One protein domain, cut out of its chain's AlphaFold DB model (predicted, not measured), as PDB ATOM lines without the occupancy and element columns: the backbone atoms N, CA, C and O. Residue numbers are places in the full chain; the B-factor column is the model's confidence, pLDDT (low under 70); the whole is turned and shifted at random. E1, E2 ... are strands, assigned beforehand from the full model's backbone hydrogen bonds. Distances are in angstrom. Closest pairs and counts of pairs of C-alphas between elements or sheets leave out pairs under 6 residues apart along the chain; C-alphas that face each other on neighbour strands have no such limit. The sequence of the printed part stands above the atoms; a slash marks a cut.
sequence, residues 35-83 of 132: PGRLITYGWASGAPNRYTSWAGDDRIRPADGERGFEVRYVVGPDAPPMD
ATOM      1  N   PRO A  35     117.930  83.410 111.672       67.38
ATOM      2  CA  PRO A  35     118.585  84.097 112.779       67.38
ATOM      3  C   PRO A  35     119.940  84.641 112.298       67.38
ATOM      4  O   PRO A  35     120.778  83.892 111.791       67.38
ATOM      5  N   GLY A  36     120.111  85.962 112.369       77.06
ATOM      6  CA  GLY A  36     121.357  86.631 111.997       77.06
ATOM      7  C   GLY A  36     122.451  86.383 113.035       77.06
ATOM      8  O   GLY A  36     122.176  85.924 114.142       77.06
ATOM      9  N   ARG A  37     123.700  86.715 112.709       84.06
ATOM     10  CA  ARG A  37     124.804  86.699 113.676       84.06
ATOM     11  C   ARG A  37     125.590  88.001 113.598       84.06
ATOM     12  O   ARG A  37     126.037  88.382 112.519       84.06
ATOM     13  N   LEU A  38     125.784  88.644 114.741       84.56
ATOM     14  CA  LEU A  38     126.666  89.787 114.927       84.56
ATOM     15  C   LEU A  38     128.002  89.294 115.497       84.56
ATOM     16  O   LEU A  38     128.040  88.709 116.578       84.56
ATOM     17  N   ILE A  39     129.096  89.521 114.767       86.75
ATOM     18  CA  ILE A  39     130.455  89.196 115.216       86.75
ATOM     19  C   ILE A  39     131.139  90.471 115.705       86.75
ATOM     20  O   ILE A  39     131.294  91.421 114.938       86.75
ATOM     21  N   THR A  40     131.596  90.466 116.953       87.56
ATOM     22  CA  THR A  40     132.264  91.607 117.589       87.56
ATOM     23  C   THR A  40     133.736  91.295 117.842       87.56
ATOM     24  O   THR A  40     134.062  90.275 118.450       87.56
ATOM     25  N   TYR A  41     134.629  92.187 117.403       89.06
ATOM     26  CA  TYR A  41     136.088  92.045 117.539       89.06
ATOM     27  C   TYR A  41     136.769  93.227 118.256       89.06
ATOM     28  O   TYR A  41     137.994  93.268 118.336       89.06
ATOM     29  N   GLY A  42     135.999  94.191 118.769       86.94
ATOM     30  CA  GLY A  42     136.500  95.324 119.553       86.94
ATOM     31  C   GLY A  42     135.646  96.586 119.407       86.94
ATOM     32  O   GLY A  42     134.681  96.606 118.643       86.94
ATOM     33  N   TRP A  43     136.037  97.651 120.120       87.62
ATOM     34  CA  TRP A  43     135.362  98.956 120.111       87.62
ATOM     35  C   TRP A  43     136.346 100.091 119.882       87.62
ATOM     36  O   TRP A  43     136.958 100.607 120.813       87.62
ATOM     37  N   ALA A  44     136.453 100.538 118.635       85.75
ATOM     38  CA  ALA A  44     137.270 101.706 118.315       85.75
ATOM     39  C   ALA A  44     136.730 102.998 118.966       85.75
ATOM     40  O   ALA A  44     137.461 103.974 119.101       85.75
ATOM     41  N   SER A  45     135.444 103.043 119.335       85.12
ATOM     42  CA  SER A  45     134.815 104.147 120.081       85.12
ATOM     43  C   SER A  45     135.248 104.224 121.548       85.12
ATOM     44  O   SER A  45     134.893 105.185 122.218       85.12
ATOM     45  N   GLY A  46     135.964 103.218 122.061       86.19
ATOM     46  CA  GLY A  46     136.369 103.130 123.466       86.19
ATOM     47  C   GLY A  46     135.316 102.525 124.399       86.19
ATOM     48  O   GLY A  46     135.651 102.183 125.527       86.19
ATOM     49  N   ALA A  47     134.076 102.334 123.940       85.88
ATOM     50  CA  ALA A  47     133.006 101.738 124.738       85.88
ATOM     51  C   ALA A  47     132.109 100.807 123.904       85.88
ATOM     52  O   ALA A  47     131.915 101.064 122.704       85.88
ATOM     53  N   PRO A  48     131.527  99.763 124.528       81.88
ATOM     54  CA  PRO A  48     130.525  98.927 123.894       81.88
ATOM     55  C   PRO A  48     129.301  99.691 123.399       81.88
ATOM     56  O   PRO A  48     128.878 100.675 123.999       81.88
ATOM     57  N   ASN A  49     128.697  99.213 122.309       82.19
ATOM     58  CA  ASN A  49     127.356  99.660 121.926       82.19
ATOM     59  C   ASN A  49     126.290  98.815 122.648       82.19
ATOM     60  O   ASN A  49     126.603  97.766 123.214       82.19
ATOM     61  N   ARG A  50     125.018  99.225 122.544       78.88
ATOM     62  CA  ARG A  50     123.883  98.560 123.211       78.88
ATOM     63  C   ARG A  50     123.808  97.041 122.996       78.88
ATOM     64  O   ARG A  50     123.342  96.331 123.867       78.88
ATOM     65  N   TYR A  51     124.268  96.533 121.854       78.00
ATOM     66  CA  TYR A  51     124.186  95.110 121.505       78.00
ATOM     67  C   TYR A  51     125.421  94.305 121.877       78.00
ATOM     68  O   TYR A  51     125.406  93.082 121.807       78.00
ATOM     69  N   THR A  52     126.519  94.986 122.180       79.12
ATOM     70  CA  THR A  52     127.833  94.363 122.310       79.12
ATOM     71  C   THR A  52     128.410  94.553 123.705       79.12
ATOM     72  O   THR A  52     129.546  94.150 123.930       79.12
ATOM     73  N   SER A  53     127.638  95.086 124.662       76.56
ATOM     74  CA  SER A  53     128.065  95.154 126.062       76.56
ATOM     75  C   SER A  53     128.508  93.783 126.560       76.56
ATOM     76  O   SER A  53     127.789  92.791 126.446       76.56
ATOM     77  N   TRP A  54     129.734  93.753 127.071       66.00
ATOM     78  CA  TRP A  54     130.329  92.577 127.686       66.00
ATOM     79  C   TRP A  54     129.806  92.349 129.109       66.00
ATOM     80  O   TRP A  54     129.813  91.232 129.620       66.00
ATOM     81  N   ALA A  55     129.381  93.424 129.773       60.03
ATOM     82  CA  ALA A  55     128.992  93.403 131.170       60.03
ATOM     83  C   ALA A  55     127.631  92.713 131.334       60.03
ATOM     84  O   ALA A  55     126.596  93.331 131.117       60.03
ATOM     85  N   GLY A  56     127.664  91.428 131.704       63.44
ATOM     86  CA  GLY A  56     126.565  90.650 132.290       63.44
ATOM     87  C   GLY A  56     125.147  91.113 131.937       63.44
ATOM     88  O   GLY A  56     124.631  90.775 130.869       63.44
ATOM     89  N   ASP A  57     124.531  91.848 132.865       58.44
ATOM     90  CA  ASP A  57     123.115  92.240 132.847       58.44
ATOM     91  C   ASP A  57     122.754  93.259 131.749       58.44
ATOM     92  O   ASP A  57     121.605  93.305 131.316       58.44
ATOM     93  N   ASP A  58     123.733  93.999 131.215       60.38
ATOM     94  CA  ASP A  58     123.539  94.943 130.102       60.38
ATOM     95  C   ASP A  58     123.536  94.250 128.732       60.38
ATOM     96  O   ASP A  58     123.315  94.876 127.688       60.38
ATOM     97  N   ARG A  59     123.830  92.945 128.694       66.56
ATOM     98  CA  ARG A  59     123.852  92.190 127.446       66.56
ATOM     99  C   ARG A  59     122.426  92.008 126.945       66.56
ATOM    100  O   ARG A  59     121.687  91.171 127.463       66.56
ATOM    101  N   ILE A  60     122.070  92.717 125.872       63.78
ATOM    102  CA  ILE A  60     120.809  92.485 125.160       63.78
ATOM    103  C   ILE A  60     120.767  91.021 124.711       63.78
ATOM    104  O   ILE A  60     121.502  90.600 123.816       63.78
ATOM    105  N   ARG A  61     119.894  90.240 125.347       62.50
ATOM    106  CA  ARG A  61     119.503  88.915 124.873       62.50
ATOM    107  C   ARG A  61     118.256  89.093 124.010       62.50
ATOM    108  O   ARG A  61     117.383  89.871 124.396       62.50
ATOM    109  N   PRO A  62     118.154  88.414 122.858       58.31
ATOM    110  CA  PRO A  62     116.863  88.254 122.202       58.31
ATOM    111  C   PRO A  62     115.838  87.800 123.247       58.31
ATOM    112  O   PRO A  62     116.156  86.918 124.048       58.31
ATOM    113  N   ALA A  63     114.657  88.417 123.275       57.56
ATOM    114  CA  ALA A  63     113.578  87.943 124.132       57.56
ATOM    115  C   ALA A  63     113.289  86.472 123.800       57.56
ATOM    116  O   ALA A  63     113.357  86.081 122.628       57.56
ATOM    117  N   ASP A  64     112.988  85.663 124.815       50.53
ATOM    118  CA  ASP A  64     112.677  84.245 124.637       50.53
ATOM    119  C   ASP A  64     111.557  84.089 123.588       50.53
ATOM    120  O   ASP A  64     110.408  84.459 123.819       50.53
ATOM    121  N   GLY A  65     111.907  83.576 122.403       52.50
ATOM    122  CA  GLY A  65     110.974  83.326 121.297       52.50
ATOM    123  C   GLY A  65     111.047  84.297 120.111       52.50
ATOM    124  O   GLY A  65     110.543  83.960 119.036       52.50
ATOM    125  N   GLU A  66     111.721  85.443 120.222       55.88
ATOM    126  CA  GLU A  66     111.999  86.278 119.051       55.88
ATOM    127  C   GLU A  66     113.208  85.723 118.293       55.88
ATOM    128  O   GLU A  66     114.250  85.424 118.877       55.88
ATOM    129  N   ARG A  67     113.098  85.588 116.963       57.47
ATOM    130  CA  ARG A  67     114.221  85.225 116.075       57.47
ATOM    131  C   ARG A  67     115.209  86.398 115.957       57.47
ATOM    132  O   ARG A  67     115.460  86.903 114.867       57.47
ATOM    133  N   GLY A  68     115.730  86.851 117.092       66.00
ATOM    134  CA  GLY A  68     116.774  87.851 117.218       66.00
ATOM    135  C   GLY A  68     118.138  87.213 116.993       66.00
ATOM    136  O   GLY A  68     118.368  86.039 117.268       66.00
ATOM    137  N   PHE A  69     119.036  87.975 116.401       73.88
ATOM    138  CA  PHE A  69     120.376  87.546 116.031       73.88
ATOM    139  C   PHE A  69     121.220  87.091 117.236       73.88
ATOM    140  O   PHE A  69     121.027  87.521 118.371       73.88
ATOM    141  N   GLU A  70     122.216  86.254 116.968       78.69
ATOM    142  CA  GLU A  70     123.224  85.831 117.936       78.69
ATOM    143  C   GLU A  70     124.397  86.822 117.962       78.69
ATOM    144  O   GLU A  70     124.955  87.134 116.911       78.69
ATOM    145  N   VAL A  71     124.831  87.273 119.140       80.62
ATOM    146  CA  VAL A  71     126.062  88.069 119.293       80.62
ATOM    147  C   VAL A  71     127.209  87.152 119.715       80.62
ATOM    148  O   VAL A  71     127.104  86.459 120.726       80.62
ATOM    149  N   ARG A  72     128.312  87.140 118.956       83.88
ATOM    150  CA  ARG A  72     129.538  86.399 119.297       83.88
ATOM    151  C   ARG A  72     130.744  87.318 119.350       83.88
ATOM    152  O   ARG A  72     130.975  88.107 118.436       83.88
ATOM    153  N   TYR A  73     131.554  87.134 120.380       85.25
ATOM    154  CA  TYR A  73     132.832  87.808 120.527       85.25
ATOM    155  C   TYR A  73     133.951  86.914 120.003       85.25
ATOM    156  O   TYR A  73     133.962  85.716 120.268       85.25
ATOM    157  N   VAL A  74     134.880  87.492 119.244       88.38
ATOM    158  CA  VAL A  74     136.074  86.779 118.745       88.38
ATOM    159  C   VAL A  74     137.355  87.189 119.468       88.38
ATOM    160  O   VAL A  74     138.391  86.562 119.285       88.38
ATOM    161  N   VAL A  75     137.284  88.232 120.297       84.19
ATOM    162  CA  VAL A  75     138.362  88.696 121.176       84.19
ATOM    163  C   VAL A  75     137.747  89.047 122.532       84.19
ATOM    164  O   VAL A  75     136.652  89.608 122.572       84.19
ATOM    165  N   GLY A  76     138.443  88.729 123.626       80.12
ATOM    166  CA  GLY A  76     138.009  89.005 125.001       80.12
ATOM    167  C   GLY A  76     137.767  87.735 125.835       80.12
ATOM    168  O   GLY A  76     137.936  86.635 125.314       80.12
ATOM    169  N   PRO A  77     137.385  87.870 127.119       77.56
ATOM    170  CA  PRO A  77     137.264  86.747 128.068       77.56
ATOM    171  C   PRO A  77     136.348  85.559 127.664       77.56
ATOM    172  O   PRO A  77     136.600  84.433 128.071       77.56
ATOM    173  N   ASP A  78     135.333  85.798 126.837       76.50
ATOM    174  CA  ASP A  78     134.258  84.898 126.376       76.50
ATOM    175  C   ASP A  78     134.471  84.520 124.903       76.50
ATOM    176  O   ASP A  78     133.628  83.864 124.284       76.50
ATOM    177  N   ALA A  79     135.571  84.982 124.297       83.19
ATOM    178  CA  ALA A  79     135.923  84.552 122.962       83.19
ATOM    179  C   ALA A  79     136.282  83.061 123.005       83.19
ATOM    180  O   ALA A  79     137.021  82.633 123.898       83.19
ATOM    181  N   PRO A  80     135.791  82.255 122.047       86.50
ATOM    182  CA  PRO A  80     136.248  80.882 121.932       86.50
ATOM    183  C   PRO A  80     137.769  80.870 121.715       86.50
ATOM    184  O   PRO A  80     138.307  81.804 121.109       86.50
ATOM    185  N   PRO A  81     138.470  79.822 122.180       86.44
ATOM    186  CA  PRO A  81     139.891  79.686 121.913       86.44
ATOM    187  C   PRO A  81     140.128  79.728 120.402       86.44
ATOM    188  O   PRO A  81     139.421  79.084 119.625       86.44
ATOM    189  N   MET A  82     141.107  80.524 119.990       82.81
ATOM    190  CA  MET A  82     141.524  80.574 118.597       82.81
ATOM    191  C   MET A  82     142.277  79.280 118.264       82.81
ATOM    192  O   MET A  82     143.166  78.883 119.020       82.81
ATOM    193  N   ASP A  83     141.947  78.648 117.133       86.19
ATOM    194  CA  ASP A  83     142.754  77.545 116.589       86.19
ATOM    195  C   ASP A  83     144.179  78.016 116.244       86.19
ATOM    196  O   ASP A  83     144.506  79.201 116.344       86.19
TER     197      ASP A  83
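This is residues 35 to 83 of the 132 residues of a protein of Promicromonospora citrea (UniProt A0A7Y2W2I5). This is a domain of little regular structure: two short parallel strands, E1 and E2, lie side by side, and a long loop, residues 41 to 69, winds from the end of E1 back to the start of E2. The printed part has 49 residues, with no named helix and two named strands, E1 then E2, holding 8 residues; its class is all strand. It is only just compact, close to loose, with a radius of gyration of the C-alphas of 11.5 A and spans of 30 by 27 by 17 A.

E1, residues 37 to 40, begins at C-alpha 37 (124.804, 86.699, 113.676) and is 9.7 A long. E2, residues 70 to 73, is 10.1 A long and ends at C-alpha 73 (132.832, 87.808, 120.527).

E1 and E2 are parallel neighbours, their directions 22 degrees apart. C-alphas 37 and 70 face each other at 4.6 A. N 38 and O 70, 2.8 A apart, and N 72 and O 38, 2.9 A apart, are within hydrogen-bond range.

The C-alphas of Gly 65 and Asp 83, the two farthest apart, are 32.6 A apart. The printed part has no cut. The link from E1 to E2 is long, with 29 residues. Mean pLDDT of the printed part is 75.6; residue 35 and residues 54 to 68 are under 70.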